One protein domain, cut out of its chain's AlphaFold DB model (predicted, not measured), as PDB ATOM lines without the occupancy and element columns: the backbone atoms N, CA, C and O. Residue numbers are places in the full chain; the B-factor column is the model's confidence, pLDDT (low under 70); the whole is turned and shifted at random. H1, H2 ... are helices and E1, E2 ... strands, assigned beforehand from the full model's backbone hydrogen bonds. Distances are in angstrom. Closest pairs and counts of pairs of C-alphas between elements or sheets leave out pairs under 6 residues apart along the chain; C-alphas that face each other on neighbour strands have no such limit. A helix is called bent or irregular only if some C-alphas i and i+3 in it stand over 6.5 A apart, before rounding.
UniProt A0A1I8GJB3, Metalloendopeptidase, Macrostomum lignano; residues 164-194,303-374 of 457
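Overview. This is residues 164 to 194 and 303 to 374 of the 457 residues of the protein "Metalloendopeptidase" of Macrostomum lignano (UniProt A0A1I8GJB3). This domain has little regular structure: a body of loops with a small two-strand sheet, E1 and E2, on one side, short helices H1 and H2 on the other, and H3 at one end of the long axis. The printed part has 103 residues, with three named helices and two named strands in the order H1 E1 H2 H3 E2; the sheet of E1 and E2 is antiparallel, and the class is mixed, helices and strands, with only 22 of the 103 printed residues in named elements. It is compact, radius of gyration of the C-alphas 13.6 A, spanning 41 by 29 by 24 A.

Along the chain. H1, residues 180 to 184, begins at C-alpha (-103.031, -1.081, -49.190). E1 is residues 314 to 316. H2, residues 323 to 329, measures 11.0 A and is irregular: C-alphas 324 and 327 are 7.8 A apart. H3 is residues 337 to 340. E2, residues 364 to 366, ends at C-alpha (-101.475, 5.390, -65.386).

Arrangement. E1 and E2 are antiparallel at 150 degrees; N 315 and O 365 are 2.8 A apart, within hydrogen-bond range. H1 and H2 are close but not clearly touching; their closest C-alphas, Phe 183 and Ala 327, are 6.8 A apart. H2 and H3 are apart. Every O i to N i+4 pair is within range in H1; H2 has 0 of 3, but 3 of 4 O i to N i+3 pairs; H3 is too short.

Size, cuts and confidence. Residues 195 to 302 are not printed; the gap is 15.1 A between C-alphas 194 and 303. H3 to E2 is a long link. Confidence is under 70 at 18 residues, among them 181 to 191.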
ATOM      1  N   CYS A 164    -110.123  -7.538 -69.178       80.00
ATOM      2  CA  CYS A 164    -109.067  -8.526 -69.133       80.00
ATOM      3  C   CYS A 164    -109.671  -9.934 -69.219       80.00
ATOM      4  O   CYS A 164    -110.724 -10.191 -68.626       80.00
ATOM      5  N   PRO A 165    -109.021 -10.875 -69.925       74.00
ATOM      6  CA  PRO A 165    -109.398 -12.272 -69.807       74.00
ATOM      7  C   PRO A 165    -109.241 -12.699 -68.336       74.00
ATOM      8  O   PRO A 165    -108.230 -12.362 -67.717       74.00
ATOM      9  N   PRO A 166    -110.222 -13.406 -67.751       64.62
ATOM     10  CA  PRO A 166    -110.123 -13.845 -66.366       64.62
ATOM     11  C   PRO A 166    -108.931 -14.799 -66.218       64.62
ATOM     12  O   PRO A 166    -108.886 -15.841 -66.871       64.62
ATOM     13  N   MET A 167    -107.955 -14.432 -65.378       66.19
ATOM     14  CA  MET A 167    -106.785 -15.278 -65.099       66.19
ATOM     15  C   MET A 167    -107.118 -16.449 -64.167       66.19
ATOM     16  O   MET A 167    -106.420 -17.461 -64.185       66.19
ATOM     17  N   TYR A 168    -108.180 -16.311 -63.372       70.44
ATOM     18  CA  TYR A 168    -108.558 -17.237 -62.312       70.44
ATOM     19  C   TYR A 168    -109.967 -17.803 -62.524       70.44
ATOM     20  O   TYR A 168    -110.821 -17.171 -63.163       70.44
ATOM     21  N   ASP A 169    -110.208 -19.004 -61.992       72.69
ATOM     22  CA  ASP A 169    -111.517 -19.655 -62.066       72.69
ATOM     23  C   ASP A 169    -112.569 -18.938 -61.211       72.69
ATOM     24  O   ASP A 169    -112.237 -18.142 -60.336       72.69
ATOM     25  N   SER A 170    -113.851 -19.236 -61.435       64.81
ATOM     26  CA  SER A 170    -114.969 -18.557 -60.765       64.81
ATOM     27  C   SER A 170    -114.925 -18.611 -59.235       64.81
ATOM     28  O   SER A 170    -115.510 -17.744 -58.594       64.81
ATOM     29  N   VAL A 171    -114.265 -19.612 -58.641       65.25
ATOM     30  CA  VAL A 171    -114.123 -19.720 -57.182       65.25
ATOM     31  C   VAL A 171    -113.093 -18.702 -56.699       65.25
ATOM     32  O   VAL A 171    -113.348 -17.959 -55.756       65.25
ATOM     33  N   GLN A 172    -111.966 -18.593 -57.392       66.19
ATOM     34  CA  GLN A 172    -110.895 -17.646 -57.088       66.19
ATOM     35  C   GLN A 172    -111.281 -16.178 -57.343       66.19
ATOM     36  O   GLN A 172    -110.757 -15.282 -56.683       66.19
ATOM     37  N   GLN A 173    -112.246 -15.910 -58.228       66.50
ATOM     38  CA  GLN A 173    -112.792 -14.554 -58.426       66.50
ATOM     39  C   GLN A 173    -113.529 -14.016 -57.187       66.50
ATOM     40  O   GLN A 173    -113.818 -12.825 -57.120       66.50
ATOM     41  N   THR A 174    -113.850 -14.868 -56.204       71.31
ATOM     42  CA  THR A 174    -114.500 -14.433 -54.956       71.31
ATOM     43  C   THR A 174    -113.521 -13.854 -53.929       71.31
ATOM     44  O   THR A 174    -113.948 -13.117 -53.046       71.31
ATOM     45  N   SER A 175    -112.214 -14.111 -54.066       81.69
ATOM     46  CA  SER A 175    -111.159 -13.570 -53.194       81.69
ATOM     47  C   SER A 175    -110.426 -12.406 -53.866       81.69
ATOM     48  O   SER A 175    -109.236 -12.487 -54.191       81.69
ATOM     49  N   CYS A 176    -111.176 -11.344 -54.131       86.31
ATOM     50  CA  CYS A 176    -110.671 -10.083 -54.658       86.31
ATOM     51  C   CYS A 176    -110.447  -9.068 -53.553       86.31
ATOM     52  O   CYS A 176    -111.204  -9.025 -52.584       86.31
ATOM     53  N   GLY A 177    -109.496  -8.179 -53.789       85.00
ATOM     54  CA  GLY A 177    -109.317  -6.999 -52.974       85.00
ATOM     55  C   GLY A 177    -108.219  -7.156 -51.939       85.00
ATOM     56  O   GLY A 177    -108.064  -8.189 -51.287       85.00
ATOM     57  N   CYS A 178    -107.464  -6.078 -51.792       83.38
ATOM     58  CA  CYS A 178    -106.419  -5.919 -50.799       83.38
ATOM     59  C   CYS A 178    -106.589  -4.547 -50.147       83.38
ATOM     60  O   CYS A 178    -106.836  -3.560 -50.834       83.38
ATOM     61  N   SER A 179    -106.369  -4.446 -48.841       77.75
ATOM     62  CA  SER A 179    -106.136  -3.145 -48.213       77.75
ATOM     63  C   SER A 179    -104.670  -2.772 -48.421       77.75
ATOM     64  O   SER A 179    -103.779  -3.522 -48.021       77.75
ATOM     65  N   LYS A 180    -104.400  -1.615 -49.044       71.00
ATOM     66  CA  LYS A 180    -103.031  -1.081 -49.190       71.00
ATOM     67  C   LYS A 180    -102.326  -0.997 -47.824       71.00
ATOM     68  O   LYS A 180    -101.174  -1.401 -47.694       71.00
ATOM     69  N   ALA A 181    -103.060  -0.572 -46.792       68.38
ATOM     70  CA  ALA A 181    -102.550  -0.431 -45.430       68.38
ATOM     71  C   ALA A 181    -102.100  -1.768 -44.814       68.38
ATOM     72  O   ALA A 181    -101.088  -1.807 -44.115       68.38
ATOM     73  N   ASP A 182    -102.791  -2.869 -45.115       67.00
ATOM     74  CA  ASP A 182    -102.497  -4.183 -44.525       67.00
ATOM     75  C   ASP A 182    -101.143  -4.739 -45.009       67.00
ATOM     76  O   ASP A 182    -100.491  -5.509 -44.300       67.00
ATOM     77  N   PHE A 183    -100.690  -4.329 -46.199       64.50
ATOM     78  CA  PHE A 183     -99.423  -4.779 -46.793       64.50
ATOM     79  C   PHE A 183     -98.267  -3.797 -46.592       64.50
ATOM     80  O   PHE A 183     -97.124  -4.242 -46.412       64.50
ATOM     81  N   ASP A 184     -98.548  -2.494 -46.559       64.19
ATOM     82  CA  ASP A 184     -97.555  -1.465 -46.230       64.19
ATOM     83  C   ASP A 184     -97.071  -1.599 -44.770       64.19
ATOM     84  O   ASP A 184     -95.932  -1.253 -44.460       64.19
ATOM     85  N   MET A 185     -97.884  -2.197 -43.887       52.59
ATOM     86  CA  MET A 185     -97.513  -2.521 -42.500       52.59
ATOM     87  C   MET A 185     -96.604  -3.751 -42.338       52.59
ATOM     88  O   MET A 185     -96.059  -3.973 -41.256       52.59
ATOM     89  N   GLN A 186     -96.409  -4.567 -43.378       56.59
ATOM     90  CA  GLN A 186     -95.470  -5.690 -43.306       56.59
ATOM     91  C   GLN A 186     -94.026  -5.187 -43.475       56.59
ATOM     92  O   GLN A 186     -93.805  -4.243 -44.239       56.59
ATOM     93  N   PRO A 187     -93.010  -5.824 -42.858       52.84
ATOM     94  CA  PRO A 187     -91.614  -5.470 -43.111       52.84
ATOM     95  C   PRO A 187     -91.333  -5.494 -44.618       52.84
ATOM     96  O   PRO A 187     -91.888  -6.318 -45.354       52.84
ATOM     97  N   ALA A 188     -90.550  -4.523 -45.090       52.31
ATOM     98  CA  ALA A 188     -90.243  -4.357 -46.505       52.31
ATOM     99  C   ALA A 188     -89.830  -5.696 -47.129       52.31
ATOM    100  O   ALA A 188     -89.017  -6.434 -46.565       52.31
ATOM    101  N   SER A 189     -90.407  -6.011 -48.290       50.38
ATOM    102  CA  SER A 189     -89.926  -7.120 -49.104       50.38
ATOM    103  C   SER A 189     -88.539  -6.738 -49.599       50.38
ATOM    104  O   SER A 189     -88.421  -6.007 -50.575       50.38
ATOM    105  N   THR A 190     -87.526  -7.242 -48.893       55.88
ATOM    106  CA  THR A 190     -86.106  -7.296 -49.261       55.88
ATOM    107  C   THR A 190     -85.409  -5.944 -49.456       55.88
ATOM    108  O   THR A 190     -85.815  -5.105 -50.249       55.88
ATOM    109  N   GLY A 191     -84.298  -5.745 -48.737       62.66
ATOM    110  CA  GLY A 191     -83.342  -4.675 -49.034       62.66
ATOM    111  C   GLY A 191     -82.730  -4.816 -50.440       62.66
ATOM    112  O   GLY A 191     -83.161  -5.670 -51.218       62.66
ATOM    113  N   PRO A 192     -81.717  -4.006 -50.792       72.94
ATOM    114  CA  PRO A 192     -81.109  -4.057 -52.120       72.94
ATOM    115  C   PRO A 192     -80.703  -5.488 -52.492       72.94
ATOM    116  O   PRO A 192     -80.153  -6.230 -51.672       72.94
ATOM    117  N   ALA A 193     -81.001  -5.873 -53.735       84.94
ATOM    118  CA  ALA A 193     -80.729  -7.209 -54.239       84.94
ATOM    119  C   ALA A 193     -79.241  -7.547 -54.101       84.94
ATOM    120  O   ALA A 193     -78.365  -6.734 -54.410       84.94
ATOM    121  N   ARG A 194     -78.932  -8.773 -53.672       90.50
ATOM    122  CA  ARG A 194     -77.547  -9.239 -53.643       90.50
ATOM    123  C   ARG A 194     -77.085  -9.515 -55.070       90.50
ATOM    124  O   ARG A 194     -77.617 -10.393 -55.739       90.50
ATOM    125  N   ASP A 303     -89.050  -5.750 -60.100       91.94
ATOM    126  CA  ASP A 303     -90.248  -5.374 -60.844       91.94
ATOM    127  C   ASP A 303     -90.429  -3.850 -60.841       91.94
ATOM    128  O   ASP A 303     -90.388  -3.210 -59.783       91.94
ATOM    129  N   GLU A 304     -90.642  -3.267 -62.020       93.50
ATOM    130  CA  GLU A 304     -90.733  -1.813 -62.183       93.50
ATOM    131  C   GLU A 304     -91.891  -1.214 -61.365       93.50
ATOM    132  O   GLU A 304     -91.743  -0.170 -60.733       93.50
ATOM    133  N   ASP A 305     -93.021  -1.921 -61.288       92.25
ATOM    134  CA  ASP A 305     -94.212  -1.514 -60.529       92.25
ATOM    135  C   ASP A 305     -94.078  -1.678 -59.001       92.25
ATOM    136  O   ASP A 305     -94.989  -1.318 -58.241       92.25
ATOM    137  N   ASN A 306     -92.920  -2.163 -58.541       91.50
ATOM    138  CA  ASN A 306     -92.539  -2.250 -57.134       91.50
ATOM    139  C   ASN A 306     -91.520  -1.169 -56.733       91.50
ATOM    140  O   ASN A 306     -91.082  -1.161 -55.581       91.50
ATOM    141  N   ARG A 307     -91.117  -0.256 -57.627       93.06
ATOM    142  CA  ARG A 307     -90.241   0.872 -57.262       93.06
ATOM    143  C   ARG A 307     -90.791   1.683 -56.085       93.06
ATOM    144  O   ARG A 307     -92.000   1.713 -55.844       93.06
ATOM    145  N   SER A 308     -89.894   2.335 -55.347       91.75
ATOM    146  CA  SER A 308     -90.273   3.152 -54.190       91.75
ATOM    147  C   SER A 308     -91.057   4.409 -54.584       91.75
ATOM    148  O   SER A 308     -91.931   4.845 -53.839       91.75
ATOM    149  N   ASP A 309     -90.828   4.911 -55.800       93.19
ATOM    150  CA  ASP A 309     -91.516   6.051 -56.418       93.19
ATOM    151  C   ASP A 309     -92.702   5.650 -57.318       93.19
ATOM    152  O   ASP A 309     -93.298   6.497 -57.975       93.19
ATOM    153  N   ARG A 310     -93.099   4.367 -57.368       93.56
ATOM    154  CA  ARG A 310     -94.082   3.885 -58.360       93.56
ATOM    155  C   ARG A 310     -95.443   4.591 -58.280       93.56
ATOM    156  O   ARG A 310     -96.115   4.723 -59.300       93.56
ATOM    157  N   ASP A 311     -95.868   5.025 -57.089       93.81
ATOM    158  CA  ASP A 311     -97.143   5.738 -56.889       93.81
ATOM    159  C   ASP A 311     -97.136   7.143 -57.550       93.81
ATOM    160  O   ASP A 311     -98.196   7.740 -57.722       93.81
ATOM    161  N   GLU A 312     -95.972   7.658 -57.973       95.62
ATOM    162  CA  GLU A 312     -95.828   8.880 -58.787       95.62
ATOM    163  C   GLU A 312     -96.029   8.626 -60.295       95.62
ATOM    164  O   GLU A 312     -95.959   9.551 -61.106       95.62
ATOM    165  N   HIS A 313     -96.262   7.373 -60.693       95.12
ATOM    166  CA  HIS A 313     -96.313   6.951 -62.096       95.12
ATOM    167  C   HIS A 313     -97.550   6.108 -62.414       95.12
ATOM    168  O   HIS A 313     -98.172   6.265 -63.465       95.12
ATOM    169  N   ILE A 314     -97.939   5.218 -61.504       95.38
ATOM    170  CA  ILE A 314     -99.043   4.282 -61.706       95.38
ATOM    171  C   ILE A 314     -99.995   4.258 -60.515       95.38
ATOM    172  O   ILE A 314     -99.634   4.552 -59.378       95.38
ATOM    173  N   GLN A 315    -101.223   3.828 -60.783       94.50
ATOM    174  CA  GLN A 315    -102.231   3.522 -59.781       94.50
ATOM    175  C   GLN A 315    -102.482   2.013 -59.756       94.50
ATOM    176  O   GLN A 315    -102.873   1.416 -60.763       94.50
ATOM    177  N   VAL A 316    -102.301   1.399 -58.586       93.62
ATOM    178  CA  VAL A 316    -102.670  -0.003 -58.356       93.62
ATOM    179  C   VAL A 316    -104.111  -0.069 -57.853       93.62
ATOM    180  O   VAL A 316    -104.425   0.415 -56.765       93.62
ATOM    181  N   ARG A 317    -104.998  -0.709 -58.619       92.94
ATOM    182  CA  ARG A 317    -106.385  -0.980 -58.215       92.94
ATOM    183  C   ARG A 317    -106.448  -2.228 -57.344       92.94
ATOM    184  O   ARG A 317    -106.834  -3.297 -57.812       92.94
ATOM    185  N   PHE A 318    -106.061  -2.089 -56.078       90.88
ATOM    186  CA  PHE A 318    -106.000  -3.199 -55.123       90.88
ATOM    187  C   PHE A 318    -107.314  -3.981 -54.984       90.88
ATOM    188  O   PHE A 318    -107.263  -5.192 -54.793       90.88
ATOM    189  N   ASP A 319    -108.470  -3.334 -55.161       91.25
ATOM    190  CA  ASP A 319    -109.796  -3.978 -55.153       91.25
ATOM    191  C   ASP A 319    -109.982  -5.027 -56.264       91.25
ATOM    192  O   ASP A 319    -110.789  -5.946 -56.128       91.25
ATOM    193  N   GLU A 320    -109.226  -4.908 -57.360       90.94
ATOM    194  CA  GLU A 320    -109.277  -5.816 -58.513       90.94
ATOM    195  C   GLU A 320    -108.162  -6.869 -58.506       90.94
ATOM    196  O   GLU A 320    -108.107  -7.726 -59.393       90.94
ATOM    197  N   VAL A 321    -107.269  -6.823 -57.514       90.00
ATOM    198  CA  VAL A 321    -106.166  -7.774 -57.370       90.00
ATOM    199  C   VAL A 321    -106.656  -9.036 -56.665       90.00
ATOM    200  O   VAL A 321    -107.422  -8.986 -55.701       90.00
ATOM    201  N   TYR A 322    -106.185 -10.192 -57.127       88.94
ATOM    202  CA  TYR A 322    -106.397 -11.464 -56.446       88.94
ATOM    203  C   TYR A 322    -105.690 -11.472 -55.084       88.94
ATOM    204  O   TYR A 322    -104.460 -11.366 -55.007       88.94
ATOM    205  N   GLN A 323    -106.467 -11.613 -54.009       88.00
ATOM    206  CA  GLN A 323    -106.032 -11.361 -52.633       88.00
ATOM    207  C   GLN A 323    -104.778 -12.165 -52.207       88.00
ATOM    208  O   GLN A 323    -103.879 -11.607 -51.578       88.00
ATOM    209  N   PRO A 324    -104.601 -13.444 -52.588       85.94
ATOM    210  CA  PRO A 324    -103.365 -14.176 -52.283       85.94
ATOM    211  C   PRO A 324    -102.092 -13.631 -52.955       85.94
ATOM    212  O   PRO A 324    -100.992 -14.051 -52.604       85.94
ATOM    213  N   THR A 325    -102.219 -12.727 -53.931       85.69
ATOM    214  CA  THR A 325    -101.097 -12.162 -54.701       85.69
ATOM    215  C   THR A 325    -100.831 -10.682 -54.439       85.69
ATOM    216  O   THR A 325     -99.942 -10.119 -55.068       85.69
ATOM    217  N   CYS A 326    -101.521 -10.051 -53.483       85.25
ATOM    218  CA  CYS A 326    -101.344  -8.624 -53.176       85.25
ATOM    219  C   CYS A 326     -99.881  -8.230 -52.924       85.25
ATOM    220  O   CYS A 326     -99.438  -7.173 -53.367       85.25
ATOM    221  N   ALA A 327     -99.111  -9.099 -52.254       84.25
ATOM    222  CA  ALA A 327     -97.702  -8.853 -51.945       84.25
ATOM    223  C   ALA A 327     -96.832  -8.627 -53.198       84.25
ATOM    224  O   ALA A 327     -95.780  -8.002 -53.098       84.25
ATOM    225  N   ALA A 328     -97.275  -9.080 -54.376       86.38
ATOM    226  CA  ALA A 328     -96.579  -8.846 -55.638       86.38
ATOM    227  C   ALA A 328     -96.582  -7.371 -56.073       86.38
ATOM    228  O   ALA A 328     -95.693  -6.982 -56.818       86.38
ATOM    229  N   PHE A 329     -97.524  -6.549 -55.590       88.81
ATOM    230  CA  PHE A 329     -97.587  -5.100 -55.853       88.81
ATOM    231  C   PHE A 329     -97.015  -4.256 -54.709       88.81
ATOM    232  O   PHE A 329     -97.245  -3.043 -54.644       88.81
ATOM    233  N   LYS A 330     -96.310  -4.874 -53.759       86.44
ATOM    234  CA  LYS A 330     -95.724  -4.147 -52.637       86.44
ATOM    235  C   LYS A 330     -94.586  -3.251 -53.127       86.44
ATOM    236  O   LYS A 330     -93.591  -3.753 -53.653       86.44
ATOM    237  N   ALA A 331     -94.726  -1.944 -52.913       88.06
ATOM    238  CA  ALA A 331     -93.670  -0.982 -53.200       88.06
ATOM    239  C   ALA A 331     -92.477  -1.195 -52.256       88.06
ATOM    240  O   ALA A 331     -92.625  -1.563 -51.084       88.06
ATOM    241  N   ARG A 332     -91.274  -0.972 -52.776       86.50
ATOM    242  CA  ARG A 332     -90.039  -1.003 -51.994       86.50
ATOM    243  C   ARG A 332     -89.967   0.224 -51.101       86.50
ATOM    244  O   ARG A 332     -90.368   1.313 -51.486       86.50
ATOM    245  N   THR A 333     -89.396   0.059 -49.914       80.88
ATOM    246  CA  THR A 333     -89.224   1.170 -48.964       80.88
ATOM    247  C   THR A 333     -87.958   1.977 -49.211       80.88
ATOM    248  O   THR A 333     -87.829   3.082 -48.696       80.88
ATOM    249  N   THR A 334     -86.988   1.410 -49.928       80.62
ATOM    250  CA  THR A 334     -85.695   2.046 -50.182       80.62
ATOM    251  C   THR A 334     -85.383   2.031 -51.673       80.62
ATOM    252  O   THR A 334     -85.444   0.946 -52.264       80.62
ATOM    253  N   PRO A 335     -84.989   3.174 -52.257       83.62
ATOM    254  CA  PRO A 335     -84.531   3.223 -53.636       83.62
ATOM    255  C   PRO A 335     -83.223   2.440 -53.796       83.62
ATOM    256  O   PRO A 335     -82.420   2.328 -52.863       83.62
ATOM    257  N   ASP A 336     -82.982   1.923 -54.998       84.69
ATOM    258  CA  ASP A 336     -81.701   1.329 -55.382       84.69
ATOM    259  C   ASP A 336     -81.005   2.153 -56.482       84.69
ATOM    260  O   ASP A 336     -81.431   3.252 -56.844       84.69
ATOM    261  N   ALA A 337     -79.897   1.637 -57.022       86.06
ATOM    262  CA  ALA A 337     -79.149   2.318 -58.077       86.06
ATOM    263  C   ALA A 337     -79.964   2.538 -59.368       86.06
ATOM    264  O   ALA A 337     -79.619   3.425 -60.149       86.06
ATOM    265  N   THR A 338     -81.026   1.756 -59.587       90.62
ATOM    266  CA  THR A 338     -81.869   1.822 -60.786       90.62
ATOM    267  C   THR A 338     -82.862   2.978 -60.727       90.62
ATOM    268  O   THR A 338     -83.210   3.517 -61.773       90.62
ATOM    269  N   GLU A 339     -83.241   3.437 -59.528       89.94
ATOM    270  CA  GLU A 339     -84.221   4.521 -59.366       89.94
ATOM    271  C   GLU A 339     -83.665   5.912 -59.703       89.94
ATOM    272  O   GLU A 339     -84.415   6.872 -59.844       89.94
ATOM    273  N   LYS A 340     -82.355   6.023 -59.953       91.94
ATOM    274  CA  LYS A 340     -81.756   7.220 -60.573       91.94
ATOM    275  C   LYS A 340     -82.154   7.386 -62.043       91.94
ATOM    276  O   LYS A 340     -81.931   8.451 -62.616       91.94
ATOM    277  N   LEU A 341     -82.670   6.326 -62.664       95.81
ATOM    278  CA  LEU A 341     -83.181   6.330 -64.029       95.81
ATOM    279  C   LEU A 341     -84.709   6.503 -64.014       95.81
ATOM    280  O   LEU A 341     -85.361   6.033 -63.071       95.81
ATOM    281  N   PRO A 342     -85.288   7.125 -65.062       96.31
ATOM    282  CA  PRO A 342     -86.731   7.320 -65.162       96.31
ATOM    283  C   PRO A 342     -87.522   6.014 -65.054       96.31
ATOM    284  O   PRO A 342     -87.037   4.949 -65.452       96.31
ATOM    285  N   TYR A 343     -88.753   6.125 -64.560       95.12
ATOM    286  CA  TYR A 343     -89.717   5.030 -64.559       95.12
ATOM    287  C   TYR A 343     -90.041   4.585 -65.987       95.12
ATOM    288  O   TYR A 343     -90.294   5.411 -66.870       95.12
ATOM    289  N   ASP A 344     -90.045   3.276 -66.216       94.06
ATOM    290  CA  ASP A 344     -90.199   2.686 -67.540       94.06
ATOM    291  C   ASP A 344     -91.429   1.780 -67.644       94.06
ATOM    292  O   ASP A 344     -91.367   0.573 -67.413       94.06
ATOM    293  N   TYR A 345     -92.543   2.350 -68.106       92.19
ATOM    294  CA  TYR A 345     -93.789   1.619 -68.377       92.19
ATOM    295  C   TYR A 345     -93.634   0.457 -69.369       92.19
ATOM    296  O   TYR A 345     -94.509  -0.402 -69.446       92.19
ATOM    297  N   LYS A 346     -92.563   0.444 -70.172       91.38
ATOM    298  CA  LYS A 346     -92.297  -0.596 -71.171       91.38
ATOM    299  C   LYS A 346     -91.223  -1.580 -70.727       91.38
ATOM    300  O   LYS A 346     -90.923  -2.487 -71.503       91.38
ATOM    301  N   SER A 347     -90.678  -1.438 -69.519       92.81
ATOM    302  CA  SER A 347     -89.668  -2.353 -68.992       92.81
ATOM    303  C   SER A 347     -90.142  -3.799 -69.110       92.81
ATOM    304  O   SER A 347     -91.310  -4.107 -68.853       92.81
ATOM    305  N   ILE A 348     -89.222  -4.712 -69.427       90.94
ATOM    306  CA  ILE A 348     -89.491  -6.157 -69.397       90.94
ATOM    307  C   ILE A 348     -89.950  -6.645 -68.009       90.94
ATOM    308  O   ILE A 348     -90.559  -7.709 -67.896       90.94
ATOM    309  N   THR A 349     -89.659  -5.870 -66.959       90.88
ATOM    310  CA  THR A 349     -90.038  -6.142 -65.566       90.88
ATOM    311  C   THR A 349     -91.335  -5.456 -65.136       90.88
ATOM    312  O   THR A 349     -91.811  -5.700 -64.029       90.88
ATOM    313  N   HIS A 350     -91.936  -4.615 -65.986       92.44
ATOM    314  CA  HIS A 350     -93.189  -3.944 -65.665       92.44
ATOM    315  C   HIS A 350     -94.376  -4.883 -65.889       92.44
ATOM    316  O   HIS A 350     -94.550  -5.478 -66.958       92.44
ATOM    317  N   LYS A 351     -95.252  -4.988 -64.889       89.19
ATOM    318  CA  LYS A 351     -96.489  -5.760 -65.010       89.19
ATOM    319  C   LYS A 351     -97.463  -5.118 -66.009       89.19
ATOM    320  O   LYS A 351     -97.651  -3.906 -66.017       89.19
ATOM    321  N   TYR A 352     -98.111  -5.912 -66.858       87.75
ATOM    322  CA  TYR A 352     -99.144  -5.396 -67.765       87.75
ATOM    323  C   TYR A 352    -100.469  -5.140 -67.031       87.75
ATOM    324  O   TYR A 352    -100.714  -5.711 -65.964       87.75
ATOM    325  N   SER A 353    -101.362  -4.330 -67.615       91.44
ATOM    326  CA  SER A 353    -102.540  -3.787 -66.919       91.44
ATOM    327  C   SER A 353    -103.519  -4.821 -66.370       91.44
ATOM    328  O   SER A 353    -104.345  -4.487 -65.534       91.44
ATOM    329  N   CYS A 354    -103.479  -6.057 -66.862       88.75
ATOM    330  CA  CYS A 354    -104.414  -7.123 -66.504       88.75
ATOM    331  C   CYS A 354    -103.829  -8.168 -65.546       88.75
ATOM    332  O   CYS A 354    -104.533  -9.099 -65.148       88.75
ATOM    333  N   MET A 355    -102.544  -8.068 -65.212       87.12
ATOM    334  CA  MET A 355    -101.864  -9.107 -64.452       87.12
ATOM    335  C   MET A 355    -102.383  -9.171 -63.014       87.12
ATOM    336  O   MET A 355    -102.595  -8.143 -62.373       87.12
ATOM    337  N   LEU A 356    -102.583 -10.395 -62.511       87.94
ATOM    338  CA  LEU A 356    -103.122 -10.684 -61.173       87.94
ATOM    339  C   LEU A 356    -104.556 -10.170 -60.948       87.94
ATOM    340  O   LEU A 356    -105.017 -10.094 -59.808       87.94
ATOM    341  N   SER A 357    -105.275  -9.856 -62.028       90.25
ATOM    342  CA  SER A 357    -106.684  -9.476 -61.974       90.25
ATOM    343  C   SER A 357    -107.556 -10.648 -61.545       90.25
ATOM    344  O   SER A 357    -107.503 -11.727 -62.141       90.25
ATOM    345  N   CYS A 358    -108.414 -10.419 -60.557       87.38
ATOM    346  CA  CYS A 358    -109.365 -11.420 -60.093       87.38
ATOM    347  C   CYS A 358    -110.720 -11.353 -60.823       87.38
ATOM    348  O   CYS A 358    -111.352 -12.387 -60.990       87.38
ATOM    349  N   ARG A 359    -111.166 -10.184 -61.314       86.12
ATOM    350  CA  ARG A 359    -112.485 -10.008 -61.980       86.12
ATOM    351  C   ARG A 359    -112.419  -9.703 -63.472       86.12
ATOM    352  O   ARG A 359    -113.431  -9.355 -64.079       86.12
ATOM    353  N   GLY A 360    -111.245  -9.837 -64.082       86.38
ATOM    354  CA  GLY A 360    -111.057  -9.428 -65.474       86.38
ATOM    355  C   GLY A 360    -111.073  -7.902 -65.640       86.38
ATOM    356  O   GLY A 360    -111.334  -7.387 -66.721       86.38
ATOM    357  N   GLU A 361    -110.795  -7.173 -64.566       90.06
ATOM    358  CA  GLU A 361    -110.638  -5.723 -64.536       90.06
ATOM    359  C   GLU A 361    -109.147  -5.358 -64.481       90.06
ATOM    360  O   GLU A 361    -108.343  -6.112 -63.938       90.06
ATOM    361  N   TYR A 362    -108.747  -4.210 -65.033       92.00
ATOM    362  CA  TYR A 362    -107.354  -3.750 -64.950       92.00
ATOM    363  C   TYR A 362    -106.876  -3.615 -63.493       92.00
ATOM    364  O   TYR A 362    -107.593  -3.085 -62.652       92.00
ATOM    365  N   THR A 363    -105.671  -4.062 -63.182       92.25
ATOM    366  CA  THR A 363    -105.027  -3.889 -61.873       92.25
ATOM    367  C   THR A 363    -104.076  -2.699 -61.863       92.25
ATOM    368  O   THR A 363    -103.895  -2.094 -60.811       92.25
ATOM    369  N   LEU A 364    -103.525  -2.321 -63.021       93.25
ATOM    370  CA  LEU A 364    -102.598  -1.196 -63.167       93.25
ATOM    371  C   LEU A 364    -103.111  -0.165 -64.168       93.25
ATOM    372  O   LEU A 364    -103.411  -0.497 -65.321       93.25
ATOM    373  N   LEU A 365    -103.159   1.087 -63.721       94.19
ATOM    374  CA  LEU A 365    -103.497   2.259 -64.526       94.19
ATOM    375  C   LEU A 365    -102.361   3.291 -64.467       94.19
ATOM    376  O   LEU A 365    -101.596   3.304 -63.506       94.19
ATOM    377  N   ASP A 366    -102.260   4.154 -65.473       93.25
ATOM    378  CA  ASP A 366    -101.475   5.390 -65.386       93.25
ATOM    379  C   ASP A 366    -102.172   6.428 -64.483       93.25
ATOM    380  O   ASP A 366    -103.275   6.204 -63.964       93.25
ATOM    381  N   LEU A 367    -101.527   7.578 -64.268       94.31
ATOM    382  CA  LEU A 367    -102.096   8.649 -63.447       94.31
ATOM    383  C   LEU A 367    -103.370   9.262 -64.053       94.31
ATOM    384  O   LEU A 367    -104.210   9.774 -63.314       94.31
ATOM    385  N   GLU A 368    -103.560   9.158 -65.368       93.56
ATOM    386  CA  GLU A 368    -104.772   9.575 -66.073       93.56
ATOM    387  C   GLU A 368    -105.902   8.527 -66.021       93.56
ATOM    388  O   GLU A 368    -106.975   8.744 -66.597       93.56
ATOM    389  N   GLY A 369    -105.693   7.396 -65.340       91.94
ATOM    390  CA  GLY A 369    -106.680   6.331 -65.175       91.94
ATOM    391  C   GLY A 369    -106.849   5.432 -66.403       91.94
ATOM    392  O   GLY A 369    -107.849   4.715 -66.511       91.94
ATOM    393  N   LYS A 370    -105.907   5.452 -67.348       91.38
ATOM    394  CA  LYS A 370    -105.893   4.564 -68.516       91.38
ATOM    395  C   LYS A 370    -105.081   3.306 -68.204       91.38
ATOM    396  O   LYS A 370    -104.128   3.366 -67.434       91.38
ATOM    397  N   PRO A 371    -105.427   2.148 -68.792       90.69
ATOM    398  CA  PRO A 371    -104.638   0.935 -68.607       90.69
ATOM    399  C   PRO A 371    -103.216   1.140 -69.124       90.69
ATOM    400  O   PRO A 371    -103.027   1.571 -70.266       90.69
ATOM    401  N   VAL A 372    -102.231   0.797 -68.289       87.31
ATOM    402  CA  VAL A 372    -100.825   0.790 -68.703       87.31
ATOM    403  C   VAL A 372    -100.673  -0.172 -69.877       87.31
ATOM    404  O   VAL A 372    -101.155  -1.304 -69.832       87.31
ATOM    405  N   LEU A 373    -100.038   0.293 -70.949       77.12
ATOM    406  CA  LEU A 373     -99.882  -0.503 -72.161       77.12
ATOM    407  C   LEU A 373     -99.050  -1.755 -71.881       77.12
ATOM    408  O   LEU A 373     -98.026  -1.692 -71.204       77.12
ATOM    409  N   ASP A 374     -99.466  -2.872 -72.470       67.00
ATOM    410  CA  ASP A 374     -98.693  -4.107 -72.436       67.00
ATOM    411  C   ASP A 374     -97.297  -3.849 -73.030       67.00
ATOM    412  O   ASP A 374     -97.163  -3.385 -74.170       67.00
TER     413      ASP A 374